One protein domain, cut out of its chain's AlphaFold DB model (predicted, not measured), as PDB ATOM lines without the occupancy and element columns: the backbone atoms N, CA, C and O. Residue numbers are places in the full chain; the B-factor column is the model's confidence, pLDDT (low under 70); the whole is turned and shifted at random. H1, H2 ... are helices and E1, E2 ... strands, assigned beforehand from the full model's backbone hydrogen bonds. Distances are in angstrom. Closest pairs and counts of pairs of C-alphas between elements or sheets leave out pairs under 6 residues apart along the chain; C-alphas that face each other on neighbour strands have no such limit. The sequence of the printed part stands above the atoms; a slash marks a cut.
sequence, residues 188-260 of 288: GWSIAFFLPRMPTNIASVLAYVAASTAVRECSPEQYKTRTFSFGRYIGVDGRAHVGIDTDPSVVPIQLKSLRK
ATOM      1  N   GLY A 188     113.176 100.409 207.401       72.31
ATOM      2  CA  GLY A 188     112.901  99.055 207.885       72.31
ATOM      3  C   GLY A 188     111.440  98.629 207.743       72.31
ATOM      4  O   GLY A 188     111.186  97.457 207.458       72.31
ATOM      5  N   TRP A 189     110.478  99.547 207.920       66.44
ATOM      6  CA  TRP A 189     109.039  99.235 207.927       66.44
ATOM      7  C   TRP A 189     108.222  99.912 206.818       66.44
ATOM      8  O   TRP A 189     107.124  99.433 206.519       66.44
ATOM      9  N   SER A 190     108.715 100.972 206.163       51.34
ATOM     10  CA  SER A 190     107.945 101.636 205.105       51.34
ATOM     11  C   SER A 190     108.139 100.984 203.724       51.34
ATOM     12  O   SER A 190     109.176 101.072 203.077       51.34
ATOM     13  N   ILE A 191     107.051 100.332 203.297       52.94
ATOM     14  CA  ILE A 191     106.539 100.214 201.924       52.94
ATOM     15  C   ILE A 191     107.394  99.386 200.949       52.94
ATOM     16  O   ILE A 191     108.377  99.831 200.361       52.94
ATOM     17  N   ALA A 192     106.890  98.183 200.661       54.22
ATOM     18  CA  ALA A 192     107.256  97.408 199.484       54.22
ATOM     19  C   ALA A 192     106.996  98.220 198.195       54.22
ATOM     20  O   ALA A 192     105.869  98.310 197.718       54.22
ATOM     21  N   PHE A 193     108.076  98.818 197.687       54.16
ATOM     22  CA  PHE A 193     108.392  99.141 196.293       54.16
ATOM     23  C   PHE A 193     107.253  99.663 195.395       54.16
ATOM     24  O   PHE A 193     106.538  98.900 194.751       54.16
ATOM     25  N   PHE A 194     107.206 100.987 195.207       56.25
ATOM     26  CA  PHE A 194     106.502 101.608 194.072       56.25
ATOM     27  C   PHE A 194     107.286 101.527 192.748       56.25
ATOM     28  O   PHE A 194     106.726 101.786 191.686       56.25
ATOM     29  N   LEU A 195     108.564 101.142 192.787       61.31
ATOM     30  CA  LEU A 195     109.455 101.073 191.628       61.31
ATOM     31  C   LEU A 195     110.296  99.782 191.689       61.31
ATOM     32  O   LEU A 195     110.660  99.379 192.781       61.31
ATOM     33  N   PRO A 196     110.656  99.120 190.577       60.81
ATOM     34  CA  PRO A 196     111.474  97.893 190.594       60.81
ATOM     35  C   PRO A 196     112.842  97.992 191.312       60.81
ATOM     36  O   PRO A 196     113.428  96.969 191.663       60.81
ATOM     37  N   ARG A 197     113.375  99.208 191.495       66.06
ATOM     38  CA  ARG A 197     114.665  99.568 192.120       66.06
ATOM     39  C   ARG A 197     114.537 100.924 192.834       66.06
ATOM     40  O   ARG A 197     114.017 101.876 192.256       66.06
ATOM     41  N   MET A 198     115.016 101.051 194.069       66.56
ATOM     42  CA  MET A 198     115.043 102.358 194.740       66.56
ATOM     43  C   MET A 198     116.187 103.222 194.186       66.56
ATOM     44  O   MET A 198     117.285 102.688 194.023       66.56
ATOM     45  N   PRO A 199     115.968 104.526 193.927       68.38
ATOM     46  CA  PRO A 199     117.002 105.444 193.456       68.38
ATOM     47  C   PRO A 199     117.925 105.880 194.610       68.38
ATOM     48  O   PRO A 199     117.963 107.048 194.980       68.38
ATOM     49  N   THR A 200     118.641 104.941 195.234       74.94
ATOM     50  CA  THR A 200     119.569 105.244 196.343       74.94
ATOM     51  C   THR A 200     120.950 105.673 195.857       74.94
ATOM     52  O   THR A 200     121.740 106.217 196.624       74.94
ATOM     53  N   ASN A 201     121.260 105.433 194.581       77.69
ATOM     54  CA  ASN A 201     122.495 105.871 193.942       77.69
ATOM     55  C   ASN A 201     122.278 106.188 192.453       77.69
ATOM     56  O   ASN A 201     121.297 105.765 191.839       77.69
ATOM     57  N   ILE A 202     123.222 106.902 191.841       79.94
ATOM     58  CA  ILE A 202     123.130 107.307 190.427       79.94
ATOM     59  C   ILE A 202     123.013 106.082 189.500       79.94
ATOM     60  O   ILE A 202     122.225 106.091 188.558       79.94
ATOM     61  N   ALA A 203     123.708 104.983 189.807       77.56
ATOM     62  CA  ALA A 203     123.642 103.747 189.023       77.56
ATOM     63  C   ALA A 203     122.230 103.124 188.995       77.56
ATOM     64  O   ALA A 203     121.792 102.603 187.969       77.56
ATOM     65  N   SER A 204     121.493 103.204 190.103       78.50
ATOM     66  CA  SER A 204     120.122 102.701 190.219       78.50
ATOM     67  C   SER A 204     119.120 103.546 189.434       78.50
ATOM     68  O   SER A 204     118.149 102.996 188.922       78.50
ATOM     69  N   VAL A 205     119.388 104.845 189.268       80.44
ATOM     70  CA  VAL A 205     118.616 105.727 188.382       80.44
ATOM     71  C   VAL A 205     118.926 105.407 186.920       80.44
ATOM     72  O   VAL A 205     118.008 105.195 186.131       80.44
ATOM     73  N   LEU A 206     120.211 105.277 186.571       83.31
ATOM     74  CA  LEU A 206     120.645 104.944 185.210       83.31
ATOM     75  C   LEU A 206     120.090 103.602 184.727       83.31
ATOM     76  O   LEU A 206     119.775 103.451 183.553       83.31
ATOM     77  N   ALA A 207     119.883 102.644 185.628       82.00
ATOM     78  CA  ALA A 207     119.268 101.368 185.290       82.00
ATOM     79  C   ALA A 207     117.865 101.474 184.663       82.00
ATOM     80  O   ALA A 207     117.477 100.561 183.939       82.00
ATOM     81  N   TYR A 208     117.110 102.546 184.920       83.00
ATOM     82  CA  TYR A 208     115.781 102.741 184.325       83.00
ATOM     83  C   TYR A 208     115.817 103.188 182.865       83.00
ATOM     84  O   TYR A 208     114.835 102.995 182.147       83.00
ATOM     85  N   VAL A 209     116.941 103.756 182.436       85.06
ATOM     86  CA  VAL A 209     117.155 104.297 181.087       85.06
ATOM     87  C   VAL A 209     118.241 103.540 180.317       85.06
ATOM     88  O   VAL A 209     118.409 103.748 179.126       85.06
ATOM     89  N   ALA A 210     118.966 102.619 180.958       84.50
ATOM     90  CA  ALA A 210     120.114 101.936 180.356       84.50
ATOM     91  C   ALA A 210     119.775 101.146 179.080       84.50
ATOM     92  O   ALA A 210     120.602 101.065 178.176       84.50
ATOM     93  N   ALA A 211     118.576 100.563 179.008       82.75
ATOM     94  CA  ALA A 211     118.105  99.831 177.833       82.75
ATOM     95  C   ALA A 211     117.189 100.672 176.921       82.75
ATOM     96  O   ALA A 211     116.713 100.156 175.910       82.75
ATOM     97  N   SER A 212     116.932 101.938 177.273       82.12
ATOM     98  CA  SER A 212     116.008 102.821 176.558       82.12
ATOM     99  C   SER A 212     116.596 103.268 175.225       82.12
ATOM    100  O   SER A 212     117.762 103.661 175.123       82.12
ATOM    101  N   THR A 213     115.752 103.231 174.197       78.00
ATOM    102  CA  THR A 213     116.083 103.744 172.860       78.00
ATOM    103  C   THR A 213     116.389 105.239 172.902       78.00
ATOM    104  O   THR A 213     117.248 105.730 172.165       78.00
ATOM    105  N   ALA A 214     115.783 105.952 173.850       77.12
ATOM    106  CA  ALA A 214     115.969 107.377 174.024       77.12
ATOM    107  C   ALA A 214     117.403 107.810 174.351       77.12
ATOM    108  O   ALA A 214     117.800 108.897 173.945       77.12
ATOM    109  N   VAL A 215     118.192 106.979 175.041       78.12
ATOM    110  CA  VAL A 215     119.585 107.321 175.389       78.12
ATOM    111  C   VAL A 215     120.518 107.192 174.183       78.12
ATOM    112  O   VAL A 215     121.498 107.927 174.078       78.12
ATOM    113  N   ARG A 216     120.232 106.259 173.267       72.25
ATOM    114  CA  ARG A 216     121.138 105.913 172.162       72.25
ATOM    115  C   ARG A 216     120.783 106.599 170.844       72.25
ATOM    116  O   ARG A 216     121.677 106.874 170.052       72.25
ATOM    117  N   GLU A 217     119.499 106.851 170.599       69.31
ATOM    118  CA  GLU A 217     118.993 107.246 169.274       69.31
ATOM    119  C   GLU A 217     118.453 108.682 169.225       69.31
ATOM    120  O   GLU A 217     118.060 109.153 168.159       69.31
ATOM    121  N   CYS A 218     118.449 109.404 170.349       65.75
ATOM    122  CA  CYS A 218     117.918 110.762 170.422       65.75
ATOM    123  C   CYS A 218     119.054 111.799 170.385       65.75
ATOM    124  O   CYS A 218     119.945 111.799 171.241       65.75
ATOM    125  N   SER A 219     119.029 112.698 169.396       68.69
ATOM    126  CA  SER A 219     119.950 113.840 169.323       68.69
ATOM    127  C   SER A 219     119.477 114.995 170.228       68.69
ATOM    128  O   SER A 219     118.278 115.094 170.496       68.69
ATOM    129  N   PRO A 220     120.367 115.906 170.685       69.75
ATOM    130  CA  PRO A 220     120.030 117.038 171.568       69.75
ATOM    131  C   PRO A 220     118.808 117.862 171.120       69.75
ATOM    132  O   PRO A 220     118.008 118.304 171.942       69.75
ATOM    133  N   GLU A 221     118.646 118.026 169.808       67.81
ATOM    134  CA  GLU A 221     117.530 118.727 169.159       67.81
ATOM    135  C   GLU A 221     116.190 117.983 169.337       67.81
ATOM    136  O   GLU A 221     115.154 118.603 169.574       67.81
ATOM    137  N   GLN A 222     116.205 116.647 169.283       65.62
ATOM    138  CA  GLN A 222     115.010 115.796 169.334       65.62
ATOM    139  C   GLN A 222     114.445 115.618 170.750       65.62
ATOM    140  O   GLN A 222     113.245 115.362 170.899       65.62
ATOM    141  N   TYR A 223     115.261 115.816 171.794       69.31
ATOM    142  CA  TYR A 223     114.793 115.801 173.189       69.31
ATOM    143  C   TYR A 223     113.752 116.886 173.477       69.31
ATOM    144  O   TYR A 223     112.904 116.692 174.342       69.31
ATOM    145  N   LYS A 224     113.781 118.014 172.752       72.06
ATOM    146  CA  LYS A 224     112.827 119.118 172.950       72.06
ATOM    147  C   LYS A 224     111.416 118.795 172.451       72.06
ATOM    148  O   LYS A 224     110.465 119.436 172.883       72.06
ATOM    149  N   THR A 225     111.283 117.829 171.541       74.12
ATOM    150  CA  THR A 225     110.015 117.501 170.865       74.12
ATOM    151  C   THR A 225     109.401 116.172 171.297       74.12
ATOM    152  O   THR A 225     108.242 115.920 170.984       74.12
ATOM    153  N   ARG A 226     110.159 115.304 171.978       78.19
ATOM    154  CA  ARG A 226     109.689 113.974 172.395       78.19
ATOM    155  C   ARG A 226     109.232 113.973 173.851       78.19
ATOM    156  O   ARG A 226     109.869 114.583 174.707       78.19
ATOM    157  N   THR A 227     108.158 113.244 174.131       83.25
ATOM    158  CA  THR A 227     107.690 112.974 175.492       83.25
ATOM    159  C   THR A 227     108.246 111.646 175.992       83.25
ATOM    160  O   THR A 227     108.488 110.712 175.222       83.25
ATOM    161  N   PHE A 228     108.489 111.588 177.298       86.50
ATOM    162  CA  PHE A 228     109.047 110.430 177.982       86.50
ATOM    163  C   PHE A 228     108.038 109.921 178.993       86.50
ATOM    164  O   PHE A 228     107.515 110.704 179.789       86.50
ATOM    165  N   SER A 229     107.837 108.610 179.007       84.75
ATOM    166  CA  SER A 229     106.903 107.966 179.921       84.75
ATOM    167  C   SER A 229     107.576 106.835 180.679       84.75
ATOM    168  O   SER A 229     108.484 106.171 180.181       84.75
ATOM    169  N   PHE A 230     107.111 106.599 181.907       86.12
ATOM    170  CA  PHE A 230     107.519 105.454 182.712       86.12
ATOM    171  C   PHE A 230     106.551 104.285 182.502       86.12
ATOM    172  O   PHE A 230     105.344 104.414 182.722       86.12
ATOM    173  N   GLY A 231     107.074 103.121 182.127       84.00
ATOM    174  CA  GLY A 231     106.258 101.937 181.892       84.00
ATOM    175  C   GLY A 231     107.062 100.734 181.414       84.00
ATOM    176  O   GLY A 231     108.257 100.613 181.695       84.00
ATOM    177  N   ARG A 232     106.388  99.803 180.734       86.31
ATOM    178  CA  ARG A 232     107.029  98.639 180.102       86.31
ATOM    179  C   ARG A 232     107.368  98.992 178.662       86.31
ATOM    180  O   ARG A 232     106.496  99.476 177.951       86.31
ATOM    181  N   TYR A 233     108.594  98.726 178.240       86.94
ATOM    182  CA  TYR A 233     109.052  98.976 176.873       86.94
ATOM    183  C   TYR A 233     109.969  97.844 176.406       86.94
ATOM    184  O   TYR A 233     110.427  97.030 177.214       86.94
ATOM    185  N   ILE A 234     110.217  97.770 175.099       86.56
ATOM    186  CA  ILE A 234     111.191  96.841 174.520       86.56
ATOM    187  C   ILE A 234     112.499  97.605 174.355       86.56
ATOM    188  O   ILE A 234     112.551  98.596 173.632       86.56
ATOM    189  N   GLY A 235     113.533  97.170 175.067       84.88
ATOM    190  CA  GLY A 235     114.831  97.826 175.032       84.88
ATOM    191  C   GLY A 235     115.587  97.559 173.735       84.88
ATOM    192  O   GLY A 235     115.229  96.692 172.937       84.88
ATOM    193  N   VAL A 236     116.702  98.266 173.561       84.69
ATOM    194  CA  VAL A 236     117.624  98.082 172.423       84.69
ATOM    195  C   VAL A 236     118.213  96.667 172.320       84.69
ATOM    196  O   VAL A 236     118.773  96.305 171.287       84.69
ATOM    197  N   ASP A 237     118.109  95.875 173.388       84.12
ATOM    198  CA  ASP A 237     118.498  94.466 173.470       84.12
ATOM    199  C   ASP A 237     117.381  93.497 173.025       84.12
ATOM    200  O   ASP A 237     117.555  92.279 173.095       84.12
ATOM    201  N   GLY A 238     116.229  94.020 172.592       83.06
ATOM    202  CA  GLY A 238     115.064  93.248 172.158       83.06
ATOM    203  C   GLY A 238     114.288  92.588 173.300       83.06
ATOM    204  O   GLY A 238     113.417  91.756 173.044       83.06
ATOM    205  N   ARG A 239     114.592  92.917 174.564       83.75
ATOM    206  CA  ARG A 239     113.926  92.344 175.746       83.75
ATOM    207  C   ARG A 239     112.972  93.350 176.377       83.75
ATOM    208  O   ARG A 239     113.130  94.558 176.234       83.75
ATOM    209  N   ALA A 240     111.970  92.847 177.095       83.25
ATOM    210  CA  ALA A 240     111.037  93.693 177.830       83.25
ATOM    211  C   ALA A 240     111.685  94.231 179.119       83.25
ATOM    212  O   ALA A 240     112.107  93.451 179.978       83.25
ATOM    213  N   HIS A 241     111.697  95.553 179.279       83.56
ATOM    214  CA  HIS A 241     112.204  96.263 180.456       83.56
ATOM    215  C   HIS A 241     111.104  97.089 181.122       83.56
ATOM    216  O   HIS A 241     110.046  97.337 180.544       83.56
ATOM    217  N   VAL A 242     111.351  97.500 182.367       85.19
ATOM    218  CA  VAL A 242     110.515  98.462 183.097       85.19
ATOM    219  C   VAL A 242     111.364  99.681 183.415       85.19
ATOM    220  O   VAL A 242     112.366  99.562 184.121       85.19
ATOM    221  N   GLY A 243     110.960 100.845 182.922       85.50
ATOM    222  CA  GLY A 243     111.710 102.081 183.099       85.50
ATOM    223  C   GLY A 243     111.155 103.217 182.262       85.50
ATOM    224  O   GLY A 243     109.953 103.254 182.009       85.50
ATOM    225  N   ILE A 244     112.018 104.154 181.883       87.25
ATOM    226  CA  ILE A 244     111.629 105.363 181.154       87.25
ATOM    227  C   ILE A 244     112.097 105.222 179.710       87.25
ATOM    228  O   ILE A 244     113.279 104.966 179.494       87.25
ATOM    229  N   ASP A 245     111.192 105.399 178.747       88.12
ATOM    230  CA  ASP A 245     111.528 105.465 177.319       88.12
ATOM    231  C   ASP A 245     110.651 106.512 176.598       88.12
ATOM    232  O   ASP A 245     109.782 107.133 177.220       88.12
ATOM    233  N   THR A 246     110.895 106.758 175.307       86.00
ATOM    234  CA  THR A 246     110.097 107.710 174.508       86.00
ATOM    235  C   THR A 246     108.720 107.159 174.143       86.00
ATOM    236  O   THR A 246     108.604 106.007 173.721       86.00
ATOM    237  N   ASP A 247     107.685 108.001 174.198       78.44
ATOM    238  CA  ASP A 247     106.370 107.669 173.633       78.44
ATOM    239  C   ASP A 247     106.451 107.581 172.096       78.44
ATOM    240  O   ASP A 247     107.145 108.401 171.484       78.44
ATOM    241  N   PRO A 248     105.766 106.628 171.428       79.50
ATOM    242  CA  PRO A 248     104.731 105.706 171.923       79.50
ATOM    243  C   PRO A 248     105.247 104.320 172.366       79.50
ATOM    244  O   PRO A 248     104.453 103.399 172.544       79.50
ATOM    245  N   SER A 249     106.559 104.132 172.534       79.25
ATOM    246  CA  SER A 249     107.174 102.815 172.789       79.25
ATOM    247  C   SER A 249     106.934 102.263 174.203       79.25
ATOM    248  O   SER A 249     107.382 101.159 174.523       79.25
ATOM    249  N   VAL A 250     106.240 103.020 175.057       85.00
ATOM    250  CA  VAL A 250     106.010 102.704 176.467       85.00
ATOM    251  C   VAL A 250     104.547 102.346 176.702       85.00
ATOM    252  O   VAL A 250     103.642 103.125 176.419       85.00
ATOM    253  N   VAL A 251     104.318 101.193 177.326       85.88
ATOM    254  CA  VAL A 251     103.003 100.796 177.838       85.88
ATOM    255  C   VAL A 251     102.908 101.176 179.323       85.88
ATOM    256  O   VAL A 251     103.685 100.649 180.133       85.88
ATOM    257  N   PRO A 252     101.967 102.056 179.725       79.81
ATOM    258  CA  PRO A 252     101.803 102.464 181.118       79.81
ATOM    259  C   PRO A 252     101.492 101.277 182.034       79.81
ATOM    260  O   PRO A 252     100.669 100.415 181.720       79.81
ATOM    261  N   ILE A 253     102.120 101.239 183.209       73.75
ATOM    262  CA  ILE A 253     101.869 100.185 184.197       73.75
ATOM    263  C   ILE A 253     100.709 100.606 185.094       73.75
ATOM    264  O   ILE A 253     100.749 101.652 185.739       73.75
ATOM    265  N   GLN A 254      99.683  99.762 185.203       67.25
ATOM    266  CA  GLN A 254      98.622  99.985 186.179       67.25
ATOM    267  C   GLN A 254      99.183  99.810 187.599       67.25
ATOM    268  O   GLN A 254      99.690  98.753 187.961       67.25
ATOM    269  N   LEU A 255      99.036 100.822 188.457       59.03
ATOM    270  CA  LEU A 255      99.530 100.807 189.847       59.03
ATOM    271  C   LEU A 255      99.063  99.574 190.654       59.03
ATOM    272  O   LEU A 255      99.752  99.098 191.556       59.03
ATOM    273  N   LYS A 256      97.910  98.994 190.291       57.78
ATOM    274  CA  LYS A 256      97.373  97.767 190.900       57.78
ATOM    275  C   LYS A 256      98.170  96.502 190.536       57.78
ATOM    276  O   LYS A 256      98.206  95.578 191.347       57.78
ATOM    277  N   SER A 257      98.824  96.447 189.371       54.44
ATOM    278  CA  SER A 257      99.658  95.307 188.959       54.44
ATOM    279  C   SER A 257     101.059  95.346 189.577       54.44
ATOM    280  O   SER A 257     101.629  94.288 189.822       54.44
ATOM    281  N   LEU A 258     101.578  96.532 189.924       54.44
ATOM    282  CA  LEU A 258     102.810  96.687 190.722       54.44
ATOM    283  C   LEU A 258     102.633  96.154 192.150       54.44
ATOM    284  O   LEU A 258     103.493  95.440 192.651       54.44
ATOM    285  N   ARG A 259     101.464  96.387 192.762       48.69
ATOM    286  CA  ARG A 259     101.115  95.855 194.094       48.69
ATOM    287  C   ARG A 259     101.021  94.321 194.140       48.69
ATOM    288  O   ARG A 259     101.159  93.733 195.208       48.69
ATOM    289  N   LYS A 260     100.746  93.674 193.000       45.38
ATOM    290  CA  LYS A 260     100.576  92.211 192.879       45.38
ATOM    291  C   LYS A 260     101.811  91.510 192.292       45.38
ATOM    292  O   LYS A 260     101.880  90.281 192.295       45.38
TER     293      LYS A 260
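This is residues 188 to 260 of the 288 residues of an uncharacterized protein of Verticillium dahliae (UniProt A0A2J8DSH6). With little regular structure, this is an elongated, loop-rich model with one two-stranded hairpin, E1 and E2, in its middle and three short helices spread about it. The printed part has 73 residues, in order H1, H2, E1, E2, H3; the class is mixed, with 28 residues in named elements. It is only just compact, close to loose, with a radius of gyration of the C-alphas of 13.4 A, and spans 44 by 25 by 24 A.

After residues 188 to 201, H1 holds residues 202 to 206, from C-alpha 202 at (123.130, 107.307, 190.427). H2 holds 213 to 217, E1 228 to 234 (14.2 A), E2 240 to 246 (14.4 A) and H3 255 to 258, ending at C-alpha 258 at (102.810, 96.687, 190.722).

E1 and E2 are antiparallel at 146 degrees; N 231 and O 243 are 2.9 A apart, within hydrogen-bond range. Residues 231 to 232 of E1 also pair, antiparallel, with 251 to 252. The closest C-alphas of H2 and E2, Ala 214 and Asp 245, are 5.9 A apart. H1 is apart from H2, E1, E2 and H3. H1 and H2 have every O i to N i+4 pair within range; H3 is too short for one.

The farthest C-alphas, Trp 189 and Glu 221, are 44.2 A apart. The printed part has no cut and no long link. The pLDDT is under 70 at residues 189 to 199, 217 to 223 and 254 to 260.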